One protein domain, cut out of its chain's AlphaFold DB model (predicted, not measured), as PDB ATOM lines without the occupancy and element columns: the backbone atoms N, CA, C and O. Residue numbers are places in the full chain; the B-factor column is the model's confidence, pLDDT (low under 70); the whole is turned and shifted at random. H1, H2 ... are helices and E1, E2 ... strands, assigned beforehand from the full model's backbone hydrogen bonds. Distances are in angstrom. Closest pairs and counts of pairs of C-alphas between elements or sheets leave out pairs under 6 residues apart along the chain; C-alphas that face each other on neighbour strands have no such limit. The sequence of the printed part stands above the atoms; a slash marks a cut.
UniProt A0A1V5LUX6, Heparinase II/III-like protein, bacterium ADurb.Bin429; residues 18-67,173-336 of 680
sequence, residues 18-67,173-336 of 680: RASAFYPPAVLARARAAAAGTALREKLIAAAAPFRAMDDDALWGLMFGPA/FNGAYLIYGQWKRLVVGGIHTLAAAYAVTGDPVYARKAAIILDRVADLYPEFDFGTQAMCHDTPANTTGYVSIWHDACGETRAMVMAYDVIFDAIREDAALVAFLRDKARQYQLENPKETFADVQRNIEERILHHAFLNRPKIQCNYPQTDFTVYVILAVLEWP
ATOM      1  N   ARG A  18     586.328 226.503 843.266       92.62
ATOM      2  CA  ARG A  18     586.970 227.798 842.939       92.62
ATOM      3  C   ARG A  18     588.428 227.920 843.356       92.62
ATOM      4  O   ARG A  18     589.151 228.691 842.726       92.62
ATOM      5  N   ALA A  19     588.827 227.208 844.403       94.75
ATOM      6  CA  ALA A  19     590.177 227.192 844.955       94.75
ATOM      7  C   ALA A  19     590.384 225.907 845.766       94.75
ATOM      8  O   ALA A  19     589.404 225.292 846.203       94.75
ATOM      9  N   SER A  20     591.637 225.516 845.991       95.75
ATOM     10  CA  SER A  20     591.993 224.424 846.905       95.75
ATOM     11  C   SER A  20     591.528 224.698 848.344       95.75
ATOM     12  O   SER A  20     591.643 225.820 848.841       95.75
ATOM     13  N   ALA A  21     590.997 223.672 849.013       95.81
ATOM     14  CA  ALA A  21     590.446 223.751 850.365       95.81
ATOM     15  C   ALA A  21     591.499 223.384 851.417       95.81
ATOM     16  O   ALA A  21     591.834 224.197 852.276       95.81
ATOM     17  N   PHE A  22     592.063 222.180 851.316       94.31
ATOM     18  CA  PHE A  22     593.086 221.665 852.224       94.31
ATOM     19  C   PHE A  22     594.485 222.157 851.851       94.31
ATOM     20  O   PHE A  22     595.347 222.274 852.725       94.31
ATOM     21  N   TYR A  23     594.723 222.459 850.574       94.19
ATOM     22  CA  TYR A  23     596.033 222.870 850.065       94.19
ATOM     23  C   TYR A  23     596.023 224.233 849.362       94.19
ATOM     24  O   TYR A  23     596.499 224.339 848.232       94.19
ATOM     25  N   PRO A  24     595.533 225.308 850.012       94.38
ATOM     26  CA  PRO A  24     595.604 226.640 849.428       94.38
ATOM     27  C   PRO A  24     597.070 227.061 849.201       94.38
ATOM     28  O   PRO A  24     597.980 226.532 849.857       94.38
ATOM     29  N   PRO A  25     597.338 228.074 848.353       94.44
ATOM     30  CA  PRO A  25     598.698 228.454 847.962       94.44
ATOM     31  C   PRO A  25     599.666 228.697 849.130       94.44
ATOM     32  O   PRO A  25     600.847 228.369 849.029       94.44
ATOM     33  N   ALA A  26     599.177 229.217 850.261       94.06
ATOM     34  CA  ALA A  26     599.980 229.429 851.467       94.06
ATOM     35  C   ALA A  26     600.476 228.115 852.105       94.06
ATOM     36  O   ALA A  26     601.622 228.043 852.553       94.06
ATOM     37  N   VAL A  27     599.645 227.066 852.116       93.25
ATOM     38  CA  VAL A  27     600.009 225.736 852.634       93.25
ATOM     39  C   VAL A  27     601.030 225.074 851.711       93.25
ATOM     40  O   VAL A  27     602.042 224.562 852.188       93.25
ATOM     41  N   LEU A  28     600.831 225.150 850.391       94.44
ATOM     42  CA  LEU A  28     601.797 224.618 849.425       94.44
ATOM     43  C   LEU A  28     603.134 225.367 849.479       94.44
ATOM     44  O   LEU A  28     604.189 224.739 849.459       94.44
ATOM     45  N   ALA A  29     603.125 226.697 849.606       95.12
ATOM     46  CA  ALA A  29     604.349 227.483 849.756       95.12
ATOM     47  C   ALA A  29     605.156 227.064 850.997       95.12
ATOM     48  O   ALA A  29     606.380 226.934 850.927       95.12
ATOM     49  N   ARG A  30     604.469 226.789 852.111       93.19
ATOM     50  CA  ARG A  30     605.086 226.264 853.333       93.19
ATOM     51  C   ARG A  30     605.679 224.878 853.117       93.19
ATOM     52  O   ARG A  30     606.840 224.675 853.462       93.19
ATOM     53  N   ALA A  31     604.934 223.973 852.482       92.50
ATOM     54  CA  ALA A  31     605.423 222.634 852.178       92.50
ATOM     55  C   ALA A  31     606.693 222.664 851.311       92.50
ATOM     56  O   ALA A  31     607.657 221.957 851.603       92.50
ATOM     57  N   ARG A  32     606.746 223.543 850.301       94.06
ATOM     58  CA  ARG A  32     607.941 223.759 849.457       94.06
ATOM     59  C   ARG A  32     609.128 224.259 850.265       94.06
ATOM     60  O   ARG A  32     610.231 223.740 850.111       94.06
ATOM     61  N   ALA A  33     608.903 225.256 851.118       94.06
ATOM     62  CA  ALA A  33     609.949 225.816 851.965       94.06
ATOM     63  C   ALA A  33     610.495 224.773 852.953       94.06
ATOM     64  O   ALA A  33     611.708 224.657 853.100       94.06
ATOM     65  N   ALA A  34     609.615 223.983 853.577       90.88
ATOM     66  CA  ALA A  34     609.989 222.926 854.514       90.88
ATOM     67  C   ALA A  34     610.731 221.763 853.831       90.88
ATOM     68  O   ALA A  34     611.645 221.187 854.411       90.88
ATOM     69  N   ALA A  35     610.366 221.433 852.591       90.75
ATOM     70  CA  ALA A  35     610.983 220.348 851.838       90.75
ATOM     71  C   ALA A  35     612.333 220.730 851.195       90.75
ATOM     72  O   ALA A  35     613.105 219.846 850.815       90.75
ATOM     73  N   ALA A  36     612.640 222.020 851.036       92.62
ATOM     74  CA  ALA A  36     613.835 222.480 850.331       92.62
ATOM     75  C   ALA A  36     615.134 221.907 850.937       92.62
ATOM     76  O   ALA A  36     615.405 222.059 852.124       92.62
ATOM     77  N   GLY A  37     615.949 221.239 850.110       89.38
ATOM     78  CA  GLY A  37     617.225 220.643 850.531       89.38
ATOM     79  C   GLY A  37     617.107 219.394 851.417       89.38
ATOM     80  O   GLY A  37     618.119 218.930 851.938       89.38
ATOM     81  N   THR A  38     615.904 218.844 851.598       88.69
ATOM     82  CA  THR A  38     615.675 217.643 852.418       88.69
ATOM     83  C   THR A  38     615.751 216.353 851.601       88.69
ATOM     84  O   THR A  38     615.419 216.326 850.415       88.69
ATOM     85  N   ALA A  39     616.102 215.242 852.259       86.50
ATOM     86  CA  ALA A  39     616.042 213.911 851.650       86.50
ATOM     87  C   ALA A  39     614.608 213.499 851.265       86.50
ATOM     88  O   ALA A  39     614.426 212.762 850.296       86.50
ATOM     89  N   LEU A  40     613.588 214.001 851.979       82.81
ATOM     90  CA  LEU A  40     612.187 213.769 851.629       82.81
ATOM     91  C   LEU A  40     611.868 214.317 850.238       82.81
ATOM     92  O   LEU A  40     611.311 213.600 849.413       82.81
ATOM     93  N   ARG A  41     612.243 215.569 849.956       89.19
ATOM     94  CA  ARG A  41     612.001 216.178 848.643       89.19
ATOM     95  C   ARG A  41     612.595 215.340 847.519       89.19
ATOM     96  O   ARG A  41     611.906 215.066 846.541       89.19
ATOM     97  N   GLU A  42     613.839 214.906 847.681       90.56
ATOM     98  CA  GLU A  42     614.509 214.064 846.687       90.56
ATOM     99  C   GLU A  42     613.822 212.700 846.546       90.56
ATOM    100  O   GLU A  42     613.634 212.227 845.427       90.56
ATOM    101  N   LYS A  43     613.343 212.103 847.648       86.19
ATOM    102  CA  LYS A  43     612.555 210.861 847.616       86.19
ATOM    103  C   LYS A  43     611.238 211.025 846.852       86.19
ATOM    104  O   LYS A  43     610.901 210.152 846.056       86.19
ATOM    105  N   LEU A  44     610.511 212.126 847.055       87.19
ATOM    106  CA  LEU A  44     609.252 212.406 846.350       87.19
ATOM    107  C   LEU A  44     609.477 212.650 844.853       87.19
ATOM    108  O   LEU A  44     608.730 212.136 844.025       87.19
ATOM    109  N   ILE A  45     610.537 213.381 844.497       92.12
ATOM    110  CA  ILE A  45     610.921 213.598 843.096       92.12
ATOM    111  C   ILE A  45     611.335 212.277 842.437       92.12
ATOM    112  O   ILE A  45     610.902 211.994 841.323       92.12
ATOM    113  N   ALA A  46     612.136 211.456 843.119       90.31
ATOM    114  CA  ALA A  46     612.569 210.157 842.611       90.31
ATOM    115  C   ALA A  46     611.388 209.197 842.412       90.31
ATOM    116  O   ALA A  46     611.311 208.533 841.383       90.31
ATOM    117  N   ALA A  47     610.435 209.174 843.349       86.75
ATOM    118  CA  ALA A  47     609.204 208.400 843.221       86.75
ATOM    119  C   ALA A  47     608.363 208.846 842.010       86.75
ATOM    120  O   ALA A  47     607.794 208.011 841.313       86.75
ATOM    121  N   ALA A  48     608.308 210.153 841.733       92.69
ATOM    122  CA  ALA A  48     607.568 210.707 840.599       92.69
ATOM    123  C   ALA A  48     608.303 210.576 839.257       92.69
ATOM    124  O   ALA A  48     607.688 210.774 838.209       92.69
ATOM    125  N   ALA A  49     609.601 210.265 839.262       96.12
ATOM    126  CA  ALA A  49     610.428 210.267 838.061       96.12
ATOM    127  C   ALA A  49     609.926 209.314 836.956       96.12
ATOM    128  O   ALA A  49     609.867 209.772 835.812       96.12
ATOM    129  N   PRO A  50     609.496 208.064 837.243       95.50
ATOM    130  CA  PRO A  50     608.941 207.177 836.217       95.50
ATOM    131  C   PRO A  50     607.703 207.774 835.536       95.50
ATOM    132  O   PRO A  50     607.639 207.829 834.313       95.50
ATOM    133  N   PHE A  51     606.766 208.317 836.317       96.44
ATOM    134  CA  PHE A  51     605.547 208.941 835.794       96.44
ATOM    135  C   PHE A  51     605.827 210.253 835.052       96.44
ATOM    136  O   PHE A  51     605.188 210.558 834.049       96.44
ATOM    137  N   ARG A  52     606.804 211.043 835.511       97.69
ATOM    138  CA  ARG A  52     607.227 212.265 834.814       97.69
ATOM    139  C   ARG A  52     607.865 211.956 833.457       97.69
ATOM    140  O   ARG A  52     607.740 212.774 832.550       97.69
ATOM    141  N   ALA A  53     608.557 210.822 833.339       98.00
ATOM    142  CA  ALA A  53     609.225 210.396 832.112       98.00
ATOM    143  C   ALA A  53     608.264 209.816 831.061       98.00
ATOM    144  O   ALA A  53     608.572 209.894 829.875       98.00
ATOM    145  N   MET A  54     607.119 209.265 831.479       98.12
ATOM    146  CA  MET A  54     606.055 208.849 830.560       98.12
ATOM    147  C   MET A  54     605.553 210.051 829.757       98.12
ATOM    148  O   MET A  54     605.386 211.146 830.305       98.12
ATOM    149  N   ASP A  55     605.292 209.860 828.467       98.12
ATOM    150  CA  ASP A  55     604.556 210.853 827.691       98.12
ATOM    151  C   ASP A  55     603.088 210.930 828.149       98.12
ATOM    152  O   ASP A  55     602.607 210.141 828.968       98.12
ATOM    153  N   ASP A  56     602.391 211.964 827.688       98.62
ATOM    154  CA  ASP A  56     601.022 212.237 828.124       98.62
ATOM    155  C   ASP A  56     600.042 211.156 827.619       98.62
ATOM    156  O   ASP A  56     599.080 210.829 828.316       98.62
ATOM    157  N   ASP A  57     600.326 210.529 826.470       97.88
ATOM    158  CA  ASP A  57     599.563 209.400 825.923       97.88
ATOM    159  C   ASP A  57     599.650 208.153 826.809       97.88
ATOM    160  O   ASP A  57     598.625 207.536 827.107       97.88
ATOM    161  N   ALA A  58     600.852 207.800 827.266       97.38
ATOM    162  CA  ALA A  58     601.086 206.672 828.156       97.38
ATOM    163  C   ALA A  58     600.407 206.875 829.514       97.38
ATOM    164  O   ALA A  58     599.807 205.939 830.035       97.38
ATOM    165  N   LEU A  59     600.445 208.097 830.063       98.38
ATOM    166  CA  LEU A  59     599.760 208.431 831.317       98.38
ATOM    167  C   LEU A  59     598.242 208.322 831.187       98.38
ATOM    168  O   LEU A  59     597.591 207.740 832.052       98.38
ATOM    169  N   TRP A  60     597.684 208.854 830.099       97.88
ATOM    170  CA  TRP A  60     596.262 208.718 829.798       97.88
ATOM    171  C   TRP A  60     595.882 207.237 829.626       97.88
ATOM    172  O   TRP A  60     594.871 206.786 830.154       97.88
ATOM    173  N   GLY A  61     596.732 206.444 828.970       95.50
ATOM    174  CA  GLY A  61     596.530 205.010 828.751       95.50
ATOM    175  C   GLY A  61     596.680 204.112 829.987       95.50
ATOM    176  O   GLY A  61     596.448 202.911 829.874       95.50
ATOM    177  N   LEU A  62     597.052 204.642 831.161       96.38
ATOM    178  CA  LEU A  62     597.152 203.838 832.387       96.38
ATOM    179  C   LEU A  62     595.789 203.339 832.883       96.38
ATOM    180  O   LEU A  62     595.720 202.301 833.543       96.38
ATOM    181  N   MET A  63     594.708 204.073 832.622       96.12
ATOM    182  CA  MET A  63     593.386 203.667 833.085       96.12
ATOM    183  C   MET A  63     592.770 202.634 832.137       96.12
ATOM    184  O   MET A  63     592.659 202.869 830.935       96.12
ATOM    185  N   PHE A  64     592.318 201.515 832.699       95.44
ATOM    186  CA  PHE A  64     591.624 200.448 831.978       95.44
ATOM    187  C   PHE A  64     590.099 200.559 832.144       95.44
ATOM    188  O   PHE A  64     589.620 201.282 833.015       95.44
ATOM    189  N   GLY A  65     589.336 199.849 831.306       93.75
ATOM    190  CA  GLY A  65     587.868 199.816 831.360       93.75
ATOM    191  C   GLY A  65     587.301 198.666 832.210       93.75
ATOM    192  O   GLY A  65     588.004 197.687 832.471       93.75
ATOM    193  N   PRO A  66     586.017 198.731 832.608       93.12
ATOM    194  CA  PRO A  66     585.396 197.788 833.548       93.12
ATOM    195  C   PRO A  66     585.145 196.381 832.982       93.12
ATOM    196  O   PRO A  66     584.829 195.476 833.753       93.12
ATOM    197  N   ALA A  67     585.290 196.185 831.666       90.56
ATOM    198  CA  ALA A  67     585.078 194.902 830.988       90.56
ATOM    199  C   ALA A  67     586.099 193.820 831.382       90.56
ATOM    200  O   ALA A  67     585.829 192.631 831.226       90.56
ATOM    201  N   PHE A 173     595.631 185.796 837.719       97.56
ATOM    202  CA  PHE A 173     596.863 186.587 837.612       97.56
ATOM    203  C   PHE A 173     596.577 188.009 837.135       97.56
ATOM    204  O   PHE A 173     596.898 188.971 837.838       97.56
ATOM    205  N   ASN A 174     595.907 188.149 835.988       96.75
ATOM    206  CA  ASN A 174     595.548 189.470 835.475       96.75
ATOM    207  C   ASN A 174     594.514 190.168 836.357       96.75
ATOM    208  O   ASN A 174     594.648 191.360 836.626       96.75
ATOM    209  N   GLY A 175     593.525 189.430 836.866       96.06
ATOM    210  CA  GLY A 175     592.484 189.994 837.725       96.06
ATOM    211  C   GLY A 175     593.045 190.664 838.982       96.06
ATOM    212  O   GLY A 175     592.616 191.765 839.334       96.06
ATOM    213  N   ALA A 176     594.033 190.042 839.628       96.00
ATOM    214  CA  ALA A 176     594.711 190.622 840.784       96.00
ATOM    215  C   ALA A 176     595.715 191.717 840.384       96.00
ATOM    216  O   ALA A 176     595.783 192.754 841.049       96.00
ATOM    217  N   TYR A 177     596.439 191.546 839.267       96.81
ATOM    218  CA  TYR A 177     597.317 192.586 838.716       96.81
ATOM    219  C   TYR A 177     596.569 193.900 838.463       96.81
ATOM    220  O   TYR A 177     597.081 194.967 838.800       96.81
ATOM    221  N   LEU A 178     595.346 193.843 837.931       97.25
ATOM    222  CA  LEU A 178     594.539 195.035 837.667       97.25
ATOM    223  C   LEU A 178     594.252 195.851 838.933       97.25
ATOM    224  O   LEU A 178     594.226 197.077 838.868       97.25
ATOM    225  N   ILE A 179     594.089 195.201 840.089       94.94
ATOM    226  CA  ILE A 179     593.863 195.887 841.367       94.94
ATOM    227  C   ILE A 179     595.183 196.400 841.948       94.94
ATOM    228  O   ILE A 179     595.325 197.600 842.181       94.94
ATOM    229  N   TYR A 180     596.159 195.524 842.206       92.06
ATOM    230  CA  TYR A 180     597.351 195.905 842.981       92.06
ATOM    231  C   TYR A 180     598.481 196.490 842.136       92.06
ATOM    232  O   TYR A 180     599.215 197.353 842.615       92.06
ATOM    233  N   GLY A 181     598.621 196.047 840.890       92.56
ATOM    234  CA  GLY A 181     599.583 196.586 839.937       92.56
ATOM    235  C   GLY A 181     599.038 197.828 839.236       92.56
ATOM    236  O   GLY A 181     599.529 198.935 839.448       92.56
ATOM    237  N   GLN A 182     598.002 197.658 838.418       95.62
ATOM    238  CA  GLN A 182     597.504 198.722 837.548       95.62
ATOM    239  C   GLN A 182     596.817 199.842 838.340       95.62
ATOM    240  O   GLN A 182     597.274 200.984 838.329       95.62
ATOM    241  N   TRP A 183     595.736 199.530 839.056       95.81
ATOM    242  CA  TRP A 183     594.923 200.534 839.738       95.81
ATOM    243  C   TRP A 183     595.657 201.184 840.910       95.81
ATOM    244  O   TRP A 183     595.901 202.390 840.898       95.81
ATOM    245  N   LYS A 184     596.062 200.389 841.904       91.44
ATOM    246  CA  LYS A 184     596.712 200.903 843.110       91.44
ATOM    247  C   LYS A 184     598.042 201.574 842.772       91.44
ATOM    248  O   LYS A 184     598.205 202.755 843.069       91.44
ATOM    249  N   ARG A 185     598.999 200.874 842.148       89.06
ATOM    250  CA  ARG A 185     600.361 201.418 841.963       89.06
ATOM    251  C   ARG A 185     600.478 202.422 840.822       89.06
ATOM    252  O   ARG A 185     601.099 203.462 841.032       89.06
ATOM    253  N   LEU A 186     599.925 202.139 839.641       93.62
ATOM    254  CA  LEU A 186     600.102 203.034 838.491       93.62
ATOM    255  C   LEU A 186     599.088 204.177 838.472       93.62
ATOM    256  O   LEU A 186     599.494 205.328 838.346       93.62
ATOM    257  N   VAL A 187     597.793 203.893 838.628       96.88
ATOM    258  CA  VAL A 187     596.744 204.919 838.506       96.88
ATOM    259  C   VAL A 187     596.660 205.785 839.766       96.88
ATOM    260  O   VAL A 187     597.053 206.951 839.740       96.88
ATOM    261  N   VAL A 188     596.207 205.226 840.894       93.94
ATOM    262  CA  VAL A 188     596.071 205.966 842.163       93.94
ATOM    263  C   VAL A 188     597.447 206.408 842.662       93.94
ATOM    264  O   VAL A 188     597.645 207.576 843.001       93.94
ATOM    265  N   GLY A 189     598.429 205.504 842.648       88.50
ATOM    266  CA  GLY A 189     599.804 205.790 843.041       88.50
ATOM    267  C   GLY A 189     600.464 206.857 842.166       88.50
ATOM    268  O   GLY A 189     601.122 207.749 842.706       88.50
ATOM    269  N   GLY A 190     600.236 206.844 840.850       92.88
ATOM    270  CA  GLY A 190     600.718 207.878 839.931       92.88
ATOM    271  C   GLY A 190     600.116 209.250 840.226       92.88
ATOM    272  O   GLY A 190     600.866 210.216 840.390       92.88
ATOM    273  N   ILE A 191     598.788 209.331 840.389       95.44
ATOM    274  CA  ILE A 191     598.076 210.568 840.770       95.44
ATOM    275  C   ILE A 191     598.674 211.154 842.058       95.44
ATOM    276  O   ILE A 191     599.047 212.328 842.095       95.44
ATOM    277  N   HIS A 192     598.820 210.330 843.100       89.00
ATOM    278  CA  HIS A 192     599.361 210.757 844.397       89.00
ATOM    279  C   HIS A 192     600.803 211.217 844.321       89.00
ATOM    280  O   HIS A 192     601.160 212.258 844.870       89.00
ATOM    281  N   THR A 193     601.639 210.434 843.650       90.19
ATOM    282  CA  THR A 193     603.079 210.672 843.607       90.19
ATOM    283  C   THR A 193     603.399 211.938 842.818       90.19
ATOM    284  O   THR A 193     604.211 212.757 843.254       90.19
ATOM    285  N   LEU A 194     602.709 212.152 841.695       96.00
ATOM    286  CA  LEU A 194     602.817 213.378 840.911       96.00
ATOM    287  C   LEU A 194     602.286 214.590 841.698       96.00
ATOM    288  O   LEU A 194     602.969 215.613 841.763       96.00
ATOM    289  N   ALA A 195     601.135 214.482 842.371       95.56
ATOM    290  CA  ALA A 195     600.608 215.566 843.207       95.56
ATOM    291  C   ALA A 195     601.568 215.939 844.355       95.56
ATOM    292  O   ALA A 195     601.839 217.120 844.584       95.56
ATOM    293  N   ALA A 196     602.155 214.948 845.032       91.81
ATOM    294  CA  ALA A 196     603.151 215.171 846.080       91.81
ATOM    295  C   ALA A 196     604.417 215.862 845.542       91.81
ATOM    296  O   ALA A 196     604.912 216.816 846.147       91.81
ATOM    297  N   ALA A 197     604.917 215.440 844.375       94.06
ATOM    298  CA  ALA A 197     606.055 216.083 843.727       94.06
ATOM    299  C   ALA A 197     605.743 217.533 843.319       94.06
ATOM    300  O   ALA A 197     606.570 218.420 843.552       94.06
ATOM    301  N   TYR A 198     604.546 217.816 842.793       96.94
ATOM    302  CA  TYR A 198     604.095 219.190 842.542       96.94
ATOM    303  C   TYR A 198     604.094 220.023 843.831       96.94
ATOM    304  O   TYR A 198     604.597 221.152 843.847       96.94
ATOM    305  N   ALA A 199     603.583 219.469 844.929       94.75
ATOM    306  CA  ALA A 199     603.498 220.193 846.186       94.75
ATOM    307  C   ALA A 199     604.869 220.648 846.691       94.75
ATOM    308  O   ALA A 199     604.978 221.790 847.116       94.75
ATOM    309  N   VAL A 200     605.918 219.822 846.583       94.19
ATOM    310  CA  VAL A 200     607.266 220.156 847.092       94.19
ATOM    311  C   VAL A 200     608.186 220.845 846.082       94.19
ATOM    312  O   VAL A 200     609.204 221.421 846.473       94.19
ATOM    313  N   THR A 201     607.865 220.807 844.788       96.50
ATOM    314  CA  THR A 201     608.684 221.443 843.736       96.50
ATOM    315  C   THR A 201     608.076 222.720 843.175       96.50
ATOM    316  O   THR A 201     608.818 223.623 842.800       96.50
ATOM    317  N   GLY A 202     606.747 222.796 843.104       96.31
ATOM    318  CA  GLY A 202     606.027 223.817 842.350       96.31
ATOM    319  C   GLY A 202     606.124 223.675 840.829       96.31
ATOM    320  O   GLY A 202     605.655 224.571 840.136       96.31
ATOM    321  N   ASP A 203     606.707 222.593 840.300       97.69
ATOM    322  CA  ASP A 203     606.795 222.369 838.854       97.69
ATOM    323  C   ASP A 203     605.421 221.934 838.299       97.69
ATOM    324  O   ASP A 203     604.941 220.846 838.647       97.69
ATOM    325  N   PRO A 204     604.777 222.751 837.439       97.69
ATOM    326  CA  PRO A 204     603.428 222.487 836.943       97.69
ATOM    327  C   PRO A 204     603.332 221.229 836.071       97.69
ATOM    328  O   PRO A 204     602.237 220.694 835.911       97.69
ATOM    329  N   VAL A 205     604.447 220.698 835.551       98.44
ATOM    330  CA  VAL A 205     604.440 219.446 834.772       98.44
ATOM    331  C   VAL A 205     603.917 218.280 835.609       98.44
ATOM    332  O   VAL A 205     603.163 217.451 835.099       98.44
ATOM    333  N   TYR A 206     604.261 218.223 836.898       98.44
ATOM    334  CA  TYR A 206     603.732 217.191 837.790       98.44
ATOM    335  C   TYR A 206     602.213 217.319 837.967       98.44
ATOM    336  O   TYR A 206     601.502 216.322 837.876       98.44
ATOM    337  N   ALA A 207     601.712 218.545 838.161       98.44
ATOM    338  CA  ALA A 207     600.281 218.812 838.308       98.44
ATOM    339  C   ALA A 207     599.497 218.435 837.041       98.44
ATOM    340  O   ALA A 207     598.494 217.731 837.128       98.44
ATOM    341  N   ARG A 208     599.996 218.822 835.858       98.88
ATOM    342  CA  ARG A 208     599.414 218.440 834.562       98.88
ATOM    343  C   ARG A 208     599.314 216.929 834.407       98.88
ATOM    344  O   ARG A 208     598.252 216.414 834.079       98.88
ATOM    345  N   LYS A 209     600.414 216.216 834.655       98.81
ATOM    346  CA  LYS A 209     600.469 214.759 834.497       98.81
ATOM    347  C   LYS A 209     599.541 214.037 835.474       98.81
ATOM    348  O   LYS A 209     598.879 213.087 835.075       98.81
ATOM    349  N   ALA A 210     599.425 214.521 836.713       98.62
ATOM    350  CA  ALA A 210     598.446 213.999 837.665       98.62
ATOM    351  C   ALA A 210     597.008 214.200 837.155       98.62
ATOM    352  O   ALA A 210     596.199 213.277 837.219       98.62
ATOM    353  N   ALA A 211     596.708 215.381 836.601       98.81
ATOM    354  CA  ALA A 211     595.393 215.694 836.049       98.81
ATOM    355  C   ALA A 211     595.040 214.876 834.802       98.81
ATOM    356  O   ALA A 211     593.874 214.542 834.631       98.81
ATOM    357  N   ILE A 212     596.016 214.512 833.965       98.94
ATOM    358  CA  ILE A 212     595.789 213.625 832.812       98.94
ATOM    359  C   ILE A 212     595.267 212.259 833.271       98.94
ATOM    360  O   ILE A 212     594.261 211.785 832.746       98.94
ATOM    361  N   ILE A 213     595.919 211.649 834.269       98.81
ATOM    362  CA  ILE A 213     595.466 210.366 834.820       98.81
ATOM    363  C   ILE A 213     594.089 210.549 835.473       98.81
ATOM    364  O   ILE A 213     593.175 209.776 835.207       98.81
ATOM    365  N   LEU A 214     593.921 211.586 836.300       98.69
ATOM    366  CA  LEU A 214     592.686 211.828 837.048       98.69
ATOM    367  C   LEU A 214     591.472 212.099 836.141       98.69
ATOM    368  O   LEU A 214     590.389 211.584 836.414       98.69
ATOM    369  N   ASP A 215     591.630 212.865 835.057       98.75
ATOM    370  CA  ASP A 215     590.553 213.098 834.088       98.75
ATOM    371  C   ASP A 215     590.155 211.801 833.379       98.75
ATOM    372  O   ASP A 215     588.964 211.521 833.236       98.75
ATOM    373  N   ARG A 216     591.132 210.957 833.023       98.00
ATOM    374  CA  ARG A 216     590.827 209.660 832.420       98.00
ATOM    375  C   ARG A 216     590.178 208.688 833.407       98.00
ATOM    376  O   ARG A 216     589.295 207.929 833.013       98.00
ATOM    377  N   VAL A 217     590.553 208.726 834.689       98.62
ATOM    378  CA  VAL A 217     589.800 208.021 835.738       98.62
ATOM    379  C   VAL A 217     588.350 208.487 835.714       98.62
ATOM    380  O   VAL A 217     587.460 207.650 835.635       98.62
ATOM    381  N   ALA A 218     588.099 209.797 835.713       98.56
ATOM    382  CA  ALA A 218     586.748 210.346 835.718       98.56
ATOM    383  C   ALA A 218     585.904 209.905 834.507       98.56
ATOM    384  O   ALA A 218     584.703 209.690 834.662       98.56
ATOM    385  N   ASP A 219     586.504 209.685 833.334       97.62
ATOM    386  CA  ASP A 219     585.777 209.148 832.176       97.62
ATOM    387  C   ASP A 219     585.164 207.763 832.458       97.62
ATOM    388  O   ASP A 219     584.038 207.513 832.039       97.62
ATOM    389  N   LEU A 220     585.850 206.892 833.209       96.69
ATOM    390  CA  LEU A 220     585.488 205.472 833.361       96.69
ATOM    391  C   LEU A 220     584.992 205.092 834.768       96.69
ATOM    392  O   LEU A 220     584.282 204.103 834.927       96.69
ATOM    393  N   TYR A 221     585.343 205.862 835.802       97.31
ATOM    394  CA  TYR A 221     585.099 205.528 837.212       97.31
ATOM    395  C   TYR A 221     583.633 205.184 837.542       97.31
ATOM    396  O   TYR A 221     583.415 204.193 838.244       97.31
ATOM    397  N   PRO A 222     582.615 205.905 837.019       97.69
ATOM    398  CA  PRO A 222     581.209 205.572 837.265       97.69
ATOM    399  C   PRO A 222     580.796 204.152 836.854       97.69
ATOM    400  O   PRO A 222     579.919 203.554 837.489       97.69
ATOM    401  N   GLU A 223     581.438 203.605 835.822       96.31
ATOM    402  CA  GLU A 223     581.099 202.314 835.215       96.31
ATOM    403  C   GLU A 223     581.646 201.120 836.010       96.31
ATOM    404  O   GLU A 223     581.211 199.981 835.823       96.31
ATOM    405  N   PHE A 224     582.578 201.371 836.932       97.62
ATOM    406  CA  PHE A 224     583.145 200.346 837.791       97.62
ATOM    407  C   PHE A 224     582.194 199.963 838.925       97.62
ATOM    408  O   PHE A 224     581.758 200.803 839.714       97.62
ATOM    409  N   ASP A 225     581.920 198.671 839.040       96.62
ATOM    410  CA  ASP A 225     581.182 198.030 840.121       96.62
ATOM    411  C   ASP A 225     581.876 196.718 840.496       96.62
ATOM    412  O   ASP A 225     581.774 195.713 839.794       96.62
ATOM    413  N   PHE A 226     582.602 196.730 841.614       96.31
ATOM    414  CA  PHE A 226     583.353 195.562 842.070       96.31
ATOM    415  C   PHE A 226     582.454 194.339 842.304       96.31
ATOM    416  O   PHE A 226     582.870 193.212 842.050       96.31
ATOM    417  N   GLY A 227     581.211 194.541 842.744       94.38
ATOM    418  CA  GLY A 227     580.324 193.443 843.128       94.38
ATOM    419  C   GLY A 227     579.895 192.555 841.984       94.38
ATOM    420  O   GLY A 227     579.725 191.351 842.170       94.38
ATOM    421  N   THR A 228     579.728 193.154 840.810       94.62
ATOM    422  CA  THR A 228     579.235 192.480 839.606       94.62
ATOM    423  C   THR A 228     580.344 192.165 838.605       94.62
ATOM    424  O   THR A 228     580.133 191.358 837.703       94.62
ATOM    425  N   GLN A 229     581.525 192.770 838.763       95.69
ATOM    426  CA  GLN A 229     582.616 192.721 837.782       95.69
ATOM    427  C   GLN A 229     583.920 192.118 838.345       95.69
ATOM    428  O   GLN A 229     584.970 192.221 837.702       95.69
ATOM    429  N   ALA A 230     583.899 191.534 839.549       96.62
ATOM    430  CA  ALA A 230     585.097 190.981 840.174       96.62
ATOM    431  C   ALA A 230     584.868 189.678 840.954       96.62
ATOM    432  O   ALA A 230     583.746 189.303 841.297       96.62
ATOM    433  N   MET A 231     585.983 189.016 841.261       95.88
ATOM    434  CA  MET A 231     586.076 187.827 842.103       95.88
ATOM    435  C   MET A 231     586.628 188.175 843.495       95.88
ATOM    436  O   MET A 231     587.504 189.032 843.640       95.88
ATOM    437  N   CYS A 232     586.148 187.484 844.527       93.06
ATOM    438  CA  CYS A 232     586.679 187.520 845.889       93.06
ATOM    439  C   CYS A 232     586.554 186.126 846.517       93.06
ATOM    440  O   CYS A 232     585.545 185.452 846.314       93.06
ATOM    441  N   HIS A 233     587.589 185.666 847.229       90.44
ATOM    442  CA  HIS A 233     587.659 184.291 847.753       90.44
ATOM    443  C   HIS A 233     587.279 183.228 846.704       90.44
ATOM    444  O   HIS A 233     586.545 182.283 846.976       90.44
ATOM    445  N   ASP A 234     587.764 183.425 845.474       90.56
ATOM    446  CA  ASP A 234     587.580 182.519 844.334       90.56
ATOM    447  C   ASP A 234     586.113 182.334 843.880       90.56
ATOM    448  O   ASP A 234     585.797 181.431 843.105       90.56
ATOM    449  N   THR A 235     585.217 183.231 844.302       91.94
ATOM    450  CA  THR A 235     583.802 183.288 843.899       91.94
ATOM    451  C   THR A 235     583.424 184.695 843.419       91.94
ATOM    452  O   THR A 235     584.191 185.634 843.650       91.94
ATOM    453  N   PRO A 236     582.289 184.886 842.715       94.00
ATOM    454  CA  PRO A 236     581.811 186.229 842.387       94.00
ATOM    455  C   PRO A 236     581.699 187.084 843.651       94.00
ATOM    456  O   PRO A 236     581.109 186.647 844.640       94.00
ATOM    457  N   ALA A 237     582.270 188.288 843.622       89.88
ATOM    458  CA  ALA A 237     582.545 189.054 844.833       89.88
ATOM    459  C   ALA A 237     581.291 189.404 845.651       89.88
ATOM    460  O   ALA A 237     581.376 189.457 846.876       89.88
ATOM    461  N   ASN A 238     580.147 189.657 844.993       87.69
ATOM    462  CA  ASN A 238     578.847 189.931 845.630       87.69
ATOM    463  C   ASN A 238     578.910 190.969 846.776       87.69
ATOM    464  O   ASN A 238     578.148 190.910 847.740       87.69
ATOM    465  N   THR A 239     579.828 191.930 846.670       90.19
ATOM    466  CA  THR A 239     580.101 192.992 847.651       90.19
ATOM    467  C   THR A 239     580.178 194.342 846.944       90.19
ATOM    468  O   THR A 239     580.098 194.395 845.726       90.19
ATOM    469  N   THR A 240     580.304 195.462 847.647       92.88
ATOM    470  CA  THR A 240     580.364 196.774 846.987       92.88
ATOM    471  C   THR A 240     581.800 197.202 846.677       92.88
ATOM    472  O   THR A 240     582.766 196.592 847.140       92.88
ATOM    473  N   GLY A 241     581.950 198.246 845.861       95.00
ATOM    474  CA  GLY A 241     583.241 198.836 845.508       95.00
ATOM    475  C   GLY A 241     583.239 199.450 844.110       95.00
ATOM    476  O   GLY A 241     582.283 199.283 843.351       95.00
ATOM    477  N   TYR A 242     584.316 200.159 843.774       96.81
ATOM    478  CA  TYR A 242     584.577 200.656 842.420       96.81
ATOM    479  C   TYR A 242     585.529 199.707 841.693       96.81
ATOM    480  O   TYR A 242     585.133 198.620 841.268       96.81
ATOM    481  N   VAL A 243     586.789 200.122 841.537       96.62
ATOM    482  CA  VAL A 243     587.834 199.323 840.908       96.62
ATOM    483  C   VAL A 243     588.256 198.203 841.857       96.62
ATOM    484  O   VAL A 243     588.345 197.056 841.423       96.62
ATOM    485  N   SER A 244     588.424 198.512 843.144       93.81
ATOM    486  CA  SER A 244     588.633 197.550 844.229       93.81
ATOM    487  C   SER A 244     587.379 197.368 845.096       93.81
ATOM    488  O   SER A 244     586.371 198.056 844.930       93.81
ATOM    489  N   ILE A 245     587.488 196.465 846.070       92.19
ATOM    490  CA  ILE A 245     586.497 196.202 847.118       92.19
ATOM    491  C   ILE A 245     586.212 197.440 848.001       92.19
ATOM    492  O   ILE A 245     587.084 198.292 848.182       92.19
ATOM    493  N   TRP A 246     584.990 197.525 848.545       88.19
ATOM    494  CA  TRP A 246     584.385 198.646 849.294       88.19
ATOM    495  C   TRP A 246     585.331 199.388 850.246       88.19
ATOM    496  O   TRP A 246     585.475 200.610 850.148       88.19
ATOM    497  N   HIS A 247     586.016 198.654 851.127       83.56
ATOM    498  CA  HIS A 247     586.865 199.254 852.153       83.56
ATOM    499  C   HIS A 247     588.049 200.030 851.554       83.56
ATOM    500  O   HIS A 247     588.344 201.141 852.000       83.56
ATOM    501  N   ASP A 248     588.664 199.493 850.500       87.31
ATOM    502  CA  ASP A 248     589.798 200.114 849.812       87.31
ATOM    503  C   ASP A 248     589.344 201.194 848.837       87.31
ATOM    504  O   ASP A 248     589.940 202.271 848.803       87.31
ATOM    505  N   ALA A 249     588.225 200.972 848.142       92.75
ATOM    506  CA  ALA A 249     587.653 201.946 847.219       92.75
ATOM    507  C   ALA A 249     587.336 203.273 847.932       92.75
ATOM    508  O   ALA A 249     587.487 204.353 847.354       92.75
ATOM    509  N   CYS A 250     586.943 203.214 849.209       91.94
ATOM    510  CA  CYS A 250     586.757 204.390 850.055       91.94
ATOM    511  C   CYS A 250     588.058 205.187 850.253       91.94
ATOM    512  O   CYS A 250     588.084 206.402 850.023       91.94
ATOM    513  N   GLY A 251     589.140 204.505 850.646       87.31
ATOM    514  CA  GLY A 251     590.454 205.114 850.853       87.31
ATOM    515  C   GLY A 251     591.032 205.685 849.560       87.31
ATOM    516  O   GLY A 251     591.466 206.832 849.545       87.31
ATOM    517  N   GLU A 252     590.961 204.924 848.468       91.75
ATOM    518  CA  GLU A 252     591.423 205.302 847.127       91.75
ATOM    519  C   GLU A 252     590.657 206.512 846.573       91.75
ATOM    520  O   GLU A 252     591.267 207.446 846.048       91.75
ATOM    521  N   THR A 253     589.332 206.556 846.757       94.81
ATOM    522  CA  THR A 253     588.509 207.716 846.376       94.81
ATOM    523  C   THR A 253     588.951 208.960 847.138       94.81
ATOM    524  O   THR A 253     589.276 209.973 846.518       94.81
ATOM    525  N   ARG A 254     589.023 208.893 848.476       92.62
ATOM    526  CA  ARG A 254     589.478 210.023 849.305       92.62
ATOM    527  C   ARG A 254     590.855 210.509 848.874       92.62
ATOM    528  O   ARG A 254     591.103 211.711 848.808       92.62
ATOM    529  N   ALA A 255     591.723 209.571 848.531       89.00
ATOM    530  CA  ALA A 255     593.036 209.848 848.006       89.00
ATOM    531  C   ALA A 255     592.997 210.724 846.757       89.00
ATOM    532  O   ALA A 255     593.663 211.758 846.703       89.00
ATOM    533  N   MET A 256     592.277 210.283 845.727       94.94
ATOM    534  CA  MET A 256     592.195 211.005 844.459       94.94
ATOM    535  C   MET A 256     591.610 212.404 844.666       94.94
ATOM    536  O   MET A 256     592.099 213.362 844.074       94.94
ATOM    537  N   VAL A 257     590.638 212.543 845.573       96.62
ATOM    538  CA  VAL A 257     590.044 213.834 845.947       96.62
ATOM    539  C   VAL A 257     591.063 214.761 846.622       96.62
ATOM    540  O   VAL A 257     591.152 215.935 846.268       96.62
ATOM    541  N   MET A 258     591.887 214.249 847.542       94.06
ATOM    542  CA  MET A 258     592.965 215.034 848.164       94.06
ATOM    543  C   MET A 258     594.043 215.435 847.151       94.06
ATOM    544  O   MET A 258     594.514 216.571 847.167       94.06
ATOM    545  N   ALA A 259     594.424 214.533 846.243       94.81
ATOM    546  CA  ALA A 259     595.390 214.830 845.188       94.81
ATOM    547  C   ALA A 259     594.858 215.882 844.201       94.81
ATOM    548  O   ALA A 259     595.605 216.779 843.810       94.81
ATOM    549  N   TYR A 260     593.568 215.817 843.855       97.94
ATOM    550  CA  TYR A 260     592.886 216.852 843.082       97.94
ATOM    551  C   TYR A 260     592.978 218.215 843.776       97.94
ATOM    552  O   TYR A 260     593.372 219.195 843.148       97.94
ATOM    553  N   ASP A 261     592.708 218.271 845.084       97.69
ATOM    554  CA  ASP A 261     592.822 219.507 845.861       97.69
ATOM    555  C   ASP A 261     594.254 220.064 845.885       97.69
ATOM    556  O   ASP A 261     594.433 221.276 845.800       97.69
ATOM    557  N   VAL A 262     595.283 219.209 845.921       96.19
ATOM    558  CA  VAL A 262     596.694 219.638 845.839       96.19
ATOM    559  C   VAL A 262     597.012 220.331 844.512       96.19
ATOM    560  O   VAL A 262     597.738 221.326 844.510       96.19
ATOM    561  N   ILE A 263     596.522 219.811 843.384       97.62
ATOM    562  CA  ILE A 263     596.918 220.280 842.043       97.62
ATOM    563  C   ILE A 263     595.971 221.330 841.445       97.62
ATOM    564  O   ILE A 263     596.351 221.980 840.470       97.62
ATOM    565  N   PHE A 264     594.771 221.500 842.011       98.12
ATOM    566  CA  PHE A 264     593.662 222.269 841.434       98.12
ATOM    567  C   PHE A 264     594.065 223.659 840.919       98.12
ATOM    568  O   PHE A 264     593.844 223.974 839.748       98.12
ATOM    569  N   ASP A 265     594.700 224.474 841.766       96.25
ATOM    570  CA  ASP A 265     595.060 225.849 841.400       96.25
ATOM    571  C   ASP A 265     596.058 225.901 840.224       96.25
ATOM    572  O   ASP A 265     595.989 226.817 839.408       96.25
ATOM    573  N   ALA A 266     596.955 224.914 840.087       97.00
ATOM    574  CA  ALA A 266     597.923 224.874 838.986       97.00
ATOM    575  C   ALA A 266     597.306 224.427 837.657       97.00
ATOM    576  O   ALA A 266     597.678 224.939 836.605       97.00
ATOM    577  N   ILE A 267     596.380 223.468 837.691       97.69
ATOM    578  CA  ILE A 267     595.808 222.891 836.465       97.69
ATOM    579  C   ILE A 267     594.777 223.818 835.818       97.69
ATOM    580  O   ILE A 267     594.572 223.756 834.608       97.69
ATOM    581  N   ARG A 268     594.178 224.723 836.602       95.19
ATOM    582  CA  ARG A 268     593.206 225.717 836.130       95.19
ATOM    583  C   ARG A 268     593.755 226.639 835.043       95.19
ATOM    584  O   ARG A 268     593.003 227.099 834.186       95.19
ATOM    585  N   GLU A 269     595.052 226.915 835.089       89.00
ATOM    586  CA  GLU A 269     595.737 227.809 834.152       89.00
ATOM    587  C   GLU A 269     596.502 227.039 833.058       89.00
ATOM    588  O   GLU A 269     597.205 227.640 832.242       89.00
ATOM    589  N   ASP A 270     596.363 225.710 832.999       97.44
ATOM    590  CA  ASP A 270     597.134 224.863 832.091       97.44
ATOM    591  C   ASP A 270     596.431 224.651 830.739       97.44
ATOM    592  O   ASP A 270     595.661 223.713 830.524       97.44
ATOM    593  N   ALA A 271     596.733 225.523 829.775       97.81
ATOM    594  CA  ALA A 271     596.195 225.413 828.418       97.81
ATOM    595  C   ALA A 271     596.662 224.148 827.668       97.81
ATOM    596  O   ALA A 271     595.967 223.686 826.761       97.81
ATOM    597  N   ALA A 272     597.826 223.587 828.018       98.31
ATOM    598  CA  ALA A 272     598.345 222.386 827.368       98.31
ATOM    599  C   ALA A 272     597.598 221.129 827.834       98.31
ATOM    600  O   ALA A 272     597.329 220.256 827.013       98.31
ATOM    601  N   LEU A 273     597.196 221.078 829.109       98.75
ATOM    602  CA  LEU A 273     596.292 220.050 829.632       98.75
ATOM    603  C   LEU A 273     594.982 220.010 828.837       98.75
ATOM    604  O   LEU A 273     594.602 218.959 828.326       98.75
ATOM    605  N   VAL A 274     594.312 221.160 828.705       98.75
ATOM    606  CA  VAL A 274     593.024 221.257 827.994       98.75
ATOM    607  C   VAL A 274     593.183 220.856 826.528       98.75
ATOM    608  O   VAL A 274     592.380 220.083 826.013       98.75
ATOM    609  N   ALA A 275     594.237 221.332 825.857       98.69
ATOM    610  CA  ALA A 275     594.502 220.968 824.468       98.69
ATOM    611  C   ALA A 275     594.676 219.451 824.291       98.69
ATOM    612  O   ALA A 275     594.036 218.872 823.415       98.69
ATOM    613  N   PHE A 276     595.481 218.813 825.146       98.81
ATOM    614  CA  PHE A 276     595.702 217.368 825.107       98.81
ATOM    615  C   PHE A 276     594.404 216.578 825.343       98.81
ATOM    616  O   PHE A 276     594.058 215.704 824.549       98.81
ATOM    617  N   LEU A 277     593.648 216.910 826.396       98.75
ATOM    618  CA  LEU A 277     592.422 216.186 826.750       98.75
ATOM    619  C   LEU A 277     591.306 216.372 825.716       98.75
ATOM    620  O   LEU A 277     590.590 215.420 825.415       98.75
ATOM    621  N   ARG A 278     591.188 217.555 825.106       98.69
ATOM    622  CA  ARG A 278     590.273 217.793 823.979       98.69
ATOM    623  C   ARG A 278     590.608 216.910 822.785       98.69
ATOM    624  O   ARG A 278     589.718 216.335 822.159       98.69
ATOM    625  N   ASP A 279     591.889 216.807 822.449       98.56
ATOM    626  CA  ASP A 279     592.323 215.995 821.317       98.56
ATOM    627  C   ASP A 279     592.059 214.501 821.600       98.56
ATOM    628  O   ASP A 279     591.583 213.790 820.711       98.56
ATOM    629  N   LYS A 280     592.213 214.052 822.857       98.12
ATOM    630  CA  LYS A 280     591.788 212.714 823.306       98.12
ATOM    631  C   LYS A 280     590.285 212.498 823.221       98.12
ATOM    632  O   LYS A 280     589.856 211.478 822.683       98.12
ATOM    633  N   ALA A 281     589.490 213.455 823.690       97.75
ATOM    634  CA  ALA A 281     588.036 213.382 823.625       97.75
ATOM    635  C   ALA A 281     587.537 213.244 822.182       97.75
ATOM    636  O   ALA A 281     586.664 212.426 821.905       97.75
ATOM    637  N   ARG A 282     588.149 213.970 821.238       97.56
ATOM    638  CA  ARG A 282     587.848 213.850 819.803       97.56
ATOM    639  C   ARG A 282     588.309 212.519 819.218       97.56
ATOM    640  O   ARG A 282     587.554 211.905 818.472       97.56
ATOM    641  N   GLN A 283     589.527 212.081 819.546       97.00
ATOM    642  CA  GLN A 283     590.092 210.820 819.057       97.00
ATOM    643  C   GLN A 283     589.224 209.618 819.455       97.00
ATOM    644  O   GLN A 283     588.939 208.774 818.610       97.00
ATOM    645  N   TYR A 284     588.795 209.567 820.718       95.69
ATOM    646  CA  TYR A 284     588.063 208.437 821.302       95.69
ATOM    647  C   TYR A 284     586.552 208.672 821.431       95.69
ATOM    648  O   TYR A 284     585.842 207.863 822.026       95.69
ATOM    649  N   GLN A 285     586.045 209.768 820.857       95.50
ATOM    650  CA  GLN A 285     584.615 210.101 820.816       95.50
ATOM    651  C   GLN A 285     583.974 210.090 822.215       95.50
ATOM    652  O   GLN A 285     582.908 209.512 822.421       95.50
ATOM    653  N   LEU A 286     584.659 210.695 823.188       94.12
ATOM    654  CA  LEU A 286     584.195 210.754 824.573       94.12
ATOM    655  C   LEU A 286     583.009 211.716 824.703       94.12
ATOM    656  O   LEU A 286     582.955 212.742 824.025       94.12
ATOM    657  N   GLU A 287     582.082 211.407 825.613       92.06
ATOM    658  CA  GLU A 287     580.884 212.224 825.861       92.06
ATOM    659  C   GLU A 287     581.236 213.660 826.281       92.06
ATOM    660  O   GLU A 287     580.639 214.623 825.797       92.06
ATOM    661  N   ASN A 288     582.233 213.812 827.156       95.38
ATOM    662  CA  ASN A 288     582.728 215.114 827.573       95.38
ATOM    663  C   ASN A 288     583.789 215.621 826.572       95.38
ATOM    664  O   ASN A 288     584.854 215.009 826.469       95.38
ATOM    665  N   PRO A 289     583.554 216.751 825.876       95.56
ATOM    666  CA  PRO A 289     584.416 217.211 824.787       95.56
ATOM    667  C   PRO A 289     585.710 217.908 825.250       95.56
ATOM    668  O   PRO A 289     586.601 218.120 824.429       95.56
ATOM    669  N   LYS A 290     585.827 218.269 826.540       97.75
ATOM    670  CA  LYS A 290     587.012 218.923 827.142       97.75
ATOM    671  C   LYS A 290     587.461 220.217 826.435       97.75
ATOM    672  O   LYS A 290     588.651 220.514 826.384       97.75
ATOM    673  N   GLU A 291     586.539 220.998 825.869       97.88
ATOM    674  CA  GLU A 291     586.886 222.213 825.104       97.88
ATOM    675  C   GLU A 291     587.462 223.326 825.995       97.88
ATOM    676  O   GLU A 291     588.230 224.176 825.538       97.88
ATOM    677  N   THR A 292     587.111 223.317 827.279       97.88
ATOM    678  CA  THR A 292     587.562 224.283 828.280       97.88
ATOM    679  C   THR A 292     588.040 223.591 829.554       97.88
ATOM    680  O   THR A 292     587.687 222.445 829.833       97.88
ATOM    681  N   PHE A 293     588.786 224.312 830.400       98.00
ATOM    682  CA  PHE A 293     589.106 223.809 831.740       98.00
ATOM    683  C   PHE A 293     587.842 223.507 832.557       98.00
ATOM    684  O   PHE A 293     587.835 222.551 833.320       98.00
ATOM    685  N   ALA A 294     586.756 224.267 832.369       97.88
ATOM    686  CA  ALA A 294     585.497 224.007 833.063       97.88
ATOM    687  C   ALA A 294     584.910 222.631 832.703       97.88
ATOM    688  O   ALA A 294     584.270 222.015 833.548       97.88
ATOM    689  N   ASP A 295     585.157 222.125 831.493       98.25
ATOM    690  CA  ASP A 295     584.718 220.792 831.066       98.25
ATOM    691  C   ASP A 295     585.556 219.683 831.718       98.25
ATOM    692  O   ASP A 295     585.006 218.683 832.179       98.25
ATOM    693  N   VAL A 296     586.879 219.876 831.817       98.62
ATOM    694  CA  VAL A 296     587.794 218.976 832.550       98.62
ATOM    695  C   VAL A 296     587.437 218.950 834.037       98.62
ATOM    696  O   VAL A 296     587.263 217.890 834.635       98.62
ATOM    697  N   GLN A 297     587.259 220.134 834.620       98.44
ATOM    698  CA  GLN A 297     586.859 220.320 836.007       98.44
ATOM    699  C   GLN A 297     585.538 219.605 836.303       98.44
ATOM    700  O   GLN A 297     585.449 218.832 837.255       98.44
ATOM    701  N   ARG A 298     584.532 219.827 835.451       97.75
ATOM    702  CA  ARG A 298     583.229 219.173 835.545       97.75
ATOM    703  C   ARG A 298     583.352 217.659 835.483       97.75
ATOM    704  O   ARG A 298     582.698 216.984 836.264       97.75
ATOM    705  N   ASN A 299     584.204 217.129 834.605       98.50
ATOM    706  CA  ASN A 299     584.417 215.689 834.513       98.50
ATOM    707  C   ASN A 299     584.846 215.100 835.854       98.50
ATOM    708  O   ASN A 299     584.222 214.172 836.355       98.50
ATOM    709  N   ILE A 300     585.898 215.673 836.437       98.69
ATOM    710  CA  ILE A 300     586.488 215.195 837.685       98.69
ATOM    711  C   ILE A 300     585.488 215.354 838.835       98.69
ATOM    712  O   ILE A 300     585.238 214.404 839.580       98.69
ATOM    713  N   GLU A 301     584.882 216.533 838.972       98.31
ATOM    714  CA  GLU A 301     583.966 216.831 840.075       98.31
ATOM    715  C   GLU A 301     582.671 216.016 839.979       98.31
ATOM    716  O   GLU A 301     582.275 215.385 840.958       98.31
ATOM    717  N   GLU A 302     582.027 215.944 838.814       97.50
ATOM    718  CA  GLU A 302     580.762 215.218 838.661       97.50
ATOM    719  C   GLU A 302     580.968 213.694 838.690       97.50
ATOM    720  O   GLU A 302     580.215 212.984 839.364       97.50
ATOM    721  N   ARG A 303     582.002 213.171 838.016       97.94
ATOM    722  CA  ARG A 303     582.163 211.721 837.789       97.94
ATOM    723  C   ARG A 303     583.053 211.001 838.802       97.94
ATOM    724  O   ARG A 303     583.041 209.773 838.836       97.94
ATOM    725  N   ILE A 304     583.770 211.729 839.662       98.50
ATOM    726  CA  ILE A 304     584.468 211.148 840.823       98.50
ATOM    727  C   ILE A 304     583.813 211.617 842.124       98.50
ATOM    728  O   ILE A 304     583.315 210.787 842.881       98.50
ATOM    729  N   LEU A 305     583.788 212.927 842.392       98.12
ATOM    730  CA  LEU A 305     583.388 213.464 843.700       98.12
ATOM    731  C   LEU A 305     581.876 213.323 843.935       98.12
ATOM    732  O   LEU A 305     581.459 212.619 844.860       98.12
ATOM    733  N   HIS A 306     581.049 213.943 843.089       97.62
ATOM    734  CA  HIS A 306     579.592 213.835 843.194       97.62
ATOM    735  C   HIS A 306     579.128 212.394 842.982       97.62
ATOM    736  O   HIS A 306     578.283 211.915 843.735       97.62
ATOM    737  N   HIS A 307     579.710 211.674 842.019       97.50
ATOM    738  CA  HIS A 307     579.367 210.273 841.796       97.50
ATOM    739  C   HIS A 307     579.621 209.411 843.044       97.50
ATOM    740  O   HIS A 307     578.745 208.637 843.425       97.50
ATOM    741  N   ALA A 308     580.762 209.559 843.727       96.62
ATOM    742  CA  ALA A 308     581.041 208.834 844.969       96.62
ATOM    743  C   ALA A 308     580.117 209.238 846.124       96.62
ATOM    744  O   ALA A 308     579.668 208.367 846.868       96.62
ATOM    745  N   PHE A 309     579.784 210.527 846.242       95.56
ATOM    746  CA  PHE A 309     578.809 211.012 847.221       95.56
ATOM    747  C   PHE A 309     577.413 210.400 846.995       95.56
ATOM    748  O   PHE A 309     576.808 209.876 847.930       95.56
ATOM    749  N   LEU A 310     576.928 210.409 845.750       95.00
ATOM    750  CA  LEU A 310     575.618 209.871 845.366       95.00
ATOM    751  C   LEU A 310     575.568 208.338 845.429       95.00
ATOM    752  O   LEU A 310     574.529 207.762 845.744       95.00
ATOM    753  N   ASN A 311     576.698 207.670 845.187       94.50
ATOM    754  CA  ASN A 311     576.834 206.215 845.228       94.50
ATOM    755  C   ASN A 311     577.590 205.756 846.479       94.50
ATOM    756  O   ASN A 311     578.470 204.896 846.403       94.50
ATOM    757  N   ARG A 312     577.215 206.296 847.648       92.19
ATOM    758  CA  ARG A 312     577.829 205.978 848.949       92.19
ATOM    759  C   ARG A 312     578.068 204.477 849.197       92.19
ATOM    760  O   ARG A 312     579.128 204.170 849.738       92.19
ATOM    761  N   PRO A 313     577.194 203.524 848.792       92.56
ATOM    762  CA  PRO A 313     577.484 202.095 848.945       92.56
ATOM    763  C   PRO A 313     578.809 201.635 848.311       92.56
ATOM    764  O   PRO A 313     579.450 200.740 848.855       92.56
ATOM    765  N   LYS A 314     579.270 202.262 847.216       93.81
ATOM    766  CA  LYS A 314     580.552 201.936 846.555       93.81
ATOM    767  C   LYS A 314     581.791 202.416 847.329       93.81
ATOM    768  O   LYS A 314     582.890 201.952 847.050       93.81
ATOM    769  N   ILE A 315     581.617 203.318 848.299       92.31
ATOM    770  CA  ILE A 315     582.663 203.796 849.229       92.31
ATOM    771  C   ILE A 315     582.309 203.493 850.690       92.31
ATOM    772  O   ILE A 315     582.798 204.147 851.619       92.31
ATOM    773  N   GLN A 316     581.416 202.529 850.918       89.19
ATOM    774  CA  GLN A 316     581.159 202.045 852.264       89.19
ATOM    775  C   GLN A 316     582.463 201.451 852.812       89.19
ATOM    776  O   GLN A 316     583.213 200.827 852.074       89.19
ATOM    777  N   CYS A 317     582.773 201.701 854.077       89.31
ATOM    778  CA  CYS A 317     583.980 201.258 854.768       89.31
ATOM    779  C   CYS A 317     583.680 201.215 856.276       89.31
ATOM    780  O   CYS A 317     582.652 201.743 856.720       89.31
ATOM    781  N   ASN A 318     584.548 200.576 857.064       86.31
ATOM    782  CA  ASN A 318     584.432 200.575 858.517       86.31
ATOM    783  C   ASN A 318     584.344 202.013 859.041       86.31
ATOM    784  O   ASN A 318     585.028 202.926 858.572       86.31
ATOM    785  N   TYR A 319     583.463 202.219 860.008       88.88
ATOM    786  CA  TYR A 319     583.234 203.530 860.587       88.88
ATOM    787  C   TYR A 319     584.530 204.097 861.219       88.88
ATOM    788  O   TYR A 319     585.265 203.335 861.842       88.88
ATOM    789  N   PRO A 320     584.836 205.408 861.101       91.38
ATOM    790  CA  PRO A 320     584.112 206.471 860.393       91.38
ATOM    791  C   PRO A 320     584.633 206.750 858.967       91.38
ATOM    792  O   PRO A 320     584.428 207.843 858.444       91.38
ATOM    793  N   GLN A 321     585.329 205.812 858.316       90.00
ATOM    794  CA  GLN A 321     586.045 206.070 857.056       90.00
ATOM    795  C   GLN A 321     585.160 206.635 855.944       90.00
ATOM    796  O   GLN A 321     585.557 207.582 855.270       90.00
ATOM    797  N   THR A 322     583.961 206.079 855.749       92.56
ATOM    798  CA  THR A 322     583.026 206.571 854.726       92.56
ATOM    799  C   THR A 322     582.623 208.012 854.986       92.56
ATOM    800  O   THR A 322     582.629 208.828 854.069       92.56
ATOM    801  N   ASP A 323     582.295 208.336 856.233       94.06
ATOM    802  CA  ASP A 323     581.828 209.666 856.613       94.06
ATOM    803  C   ASP A 323     582.973 210.687 856.546       94.06
ATOM    804  O   ASP A 323     582.767 211.819 856.109       94.06
ATOM    805  N   PHE A 324     584.204 210.263 856.848       94.06
ATOM    806  CA  PHE A 324     585.400 211.070 856.618       94.06
ATOM    807  C   PHE A 324     585.671 211.303 855.121       94.06
ATOM    808  O   PHE A 324     585.974 212.422 854.712       94.06
ATOM    809  N   THR A 325     585.503 210.291 854.266       94.00
ATOM    810  CA  THR A 325     585.600 210.468 852.806       94.00
ATOM    811  C   THR A 325     584.537 211.436 852.286       94.00
ATOM    812  O   THR A 325     584.853 212.311 851.481       94.00
ATOM    813  N   VAL A 326     583.301 211.348 852.789       96.25
ATOM    814  CA  VAL A 326     582.228 212.307 852.477       96.25
ATOM    815  C   VAL A 326     582.594 213.718 852.946       96.25
ATOM    816  O   VAL A 326     582.433 214.663 852.178       96.25
ATOM    817  N   TYR A 327     583.145 213.872 854.156       96.94
ATOM    818  CA  TYR A 327     583.641 215.160 854.649       96.94
ATOM    819  C   TYR A 327     584.667 215.769 853.685       96.94
ATOM    820  O   TYR A 327     584.535 216.930 853.302       96.94
ATOM    821  N   VAL A 328     585.663 214.984 853.256       96.50
ATOM    822  CA  VAL A 328     586.715 215.444 852.337       96.50
ATOM    823  C   VAL A 328     586.132 215.848 850.982       96.50
ATOM    824  O   VAL A 328     586.474 216.918 850.484       96.50
ATOM    825  N   ILE A 329     585.222 215.051 850.411       97.38
ATOM    826  CA  ILE A 329     584.528 215.386 849.155       97.38
ATOM    827  C   ILE A 329     583.830 216.744 849.273       97.38
ATOM    828  O   ILE A 329     584.060 217.636 848.457       97.38
ATOM    829  N   LEU A 330     583.017 216.928 850.313       97.25
ATOM    830  CA  LEU A 330     582.240 218.150 850.508       97.25
ATOM    831  C   LEU A 330     583.131 219.364 850.809       97.25
ATOM    832  O   LEU A 330     582.861 220.463 850.323       97.25
ATOM    833  N   ALA A 331     584.208 219.190 851.576       97.25
ATOM    834  CA  ALA A 331     585.185 220.248 851.815       97.25
ATOM    835  C   ALA A 331     585.873 220.678 850.510       97.25
ATOM    836  O   ALA A 331     585.980 221.871 850.235       97.25
ATOM    837  N   VAL A 332     586.282 219.728 849.665       97.31
ATOM    838  CA  VAL A 332     586.921 220.042 848.381       97.31
ATOM    839  C   VAL A 332     585.962 220.752 847.424       97.31
ATOM    840  O   VAL A 332     586.406 221.668 846.732       97.31
ATOM    841  N   LEU A 333     584.678 220.390 847.398       96.75
ATOM    842  CA  LEU A 333     583.691 221.025 846.516       96.75
ATOM    843  C   LEU A 333     583.340 222.462 846.941       96.75
ATOM    844  O   LEU A 333     583.254 223.350 846.094       96.75
ATOM    845  N   GLU A 334     583.161 222.713 848.242       95.38
ATOM    846  CA  GLU A 334     582.413 223.896 848.705       95.38
ATOM    847  C   GLU A 334     583.031 224.696 849.852       95.38
ATOM    848  O   GLU A 334     582.456 225.709 850.272       95.38
ATOM    849  N   TRP A 335     584.192 224.301 850.373       95.44
ATOM    850  CA  TRP A 335     584.824 225.075 851.437       95.44
ATOM    851  C   TRP A 335     585.136 226.516 850.976       95.44
ATOM    852  O   TRP A 335     585.642 226.707 849.866       95.44
ATOM    853  N   PRO A 336     584.883 227.558 851.800       94.88
ATOM    854  CA  PRO A 336     584.383 227.531 853.182       94.88
ATOM    855  C   PRO A 336     582.858 227.689 853.331       94.88
ATOM    856  O   PRO A 336     582.368 227.813 854.454       94.88
TER     857      PRO A 336
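What this domain is: This is residues 18 to 67 and 173 to 336 of the 680 residues of the protein "Heparinase II/III-like protein" of bacterium ADurb.Bin429 (UniProt A0A1V5LUX6). Five helices, H4, H5, H7, H9 and H11, form an up-and-down bundle, each running against the one before it, with H5 and H7 in its middle, H4 on one side and H9 and H11 on the other. H1 crosses one end of H4, H2 packs crosswise on H4, and H8 packs on H5; toward the bundle's other end lie short H6, E1 and the loop after it. The 214 printed residues, mostly helix by class, have eleven named helices and one named strand, in the order H1 to H6, E1, H7 to H11. The whole is compact, with a radius of gyration of the C-alphas of 16.8 A and spans of 50 by 41 by 36 A.

How they stand to each other: Start at H1, residues 25 to 35, about perpendicular to H4, residues 173 to 201, at 85 degrees; it touches residues 199 to 201 of H4 alone, closest at C-alphas Arg 32 and Val 200, 4.4 A. Next, H2, residues 39 to 53, touches residues 190 to 201 of H4 alone, closest at C-alphas Ala 48 and Thr 193, 5.4 A. The hub, H5, residues 204 to 223, touches six helices, among them H3, residues 56 to 60, closest at C-alphas Trp 60 and Ile 213, 5.3 A. H4 and H5 form a hairpin at a steep tilt of 36 degrees, only just past shallow; C-alphas Ile 191 and Ala 210 are closest, 4.6 A. H6, residues 226 to 229, touches no helix; E1, residues 230 to 232, pairs with no named strand. H7, residues 246 to 267, touches H5, closest at C-alphas Ala 207 and Ile 263, 5.2 A. H8, residues 271 to 283, and H9, residues 293 to 310, also touch H5. H10, residues 312 to 315, touches H7, as does H11, residues 321 to 334, at a shallow tilt of 21 degrees, the same way. Each O i to N i+4 pair is within hydrogen-bond range in H1, H3, H8 and H11; H2 has 9 of 11, H4 19 of 25, H5 13 of 16, H7 15 of 18 and H9 12 of 14, while H6 and H10 are too short for such a pair.

Where its parts are: Find C-alpha 25 at (598.698, 228.454, 847.962), where H1 begins. H4 runs 37.3 A from C-alpha 173 at (596.863, 186.587, 837.612); H5 spans 30.1 A and H7 29.7 A. H11 ends at C-alpha 334, (582.413, 223.896, 848.705).

The domain as a whole: Residues 68 to 172 are not printed; C-alphas 67 and 173 are 15.9 A apart across the cut. E1 to H7 is a long link. No printed residue has pLDDT under 70.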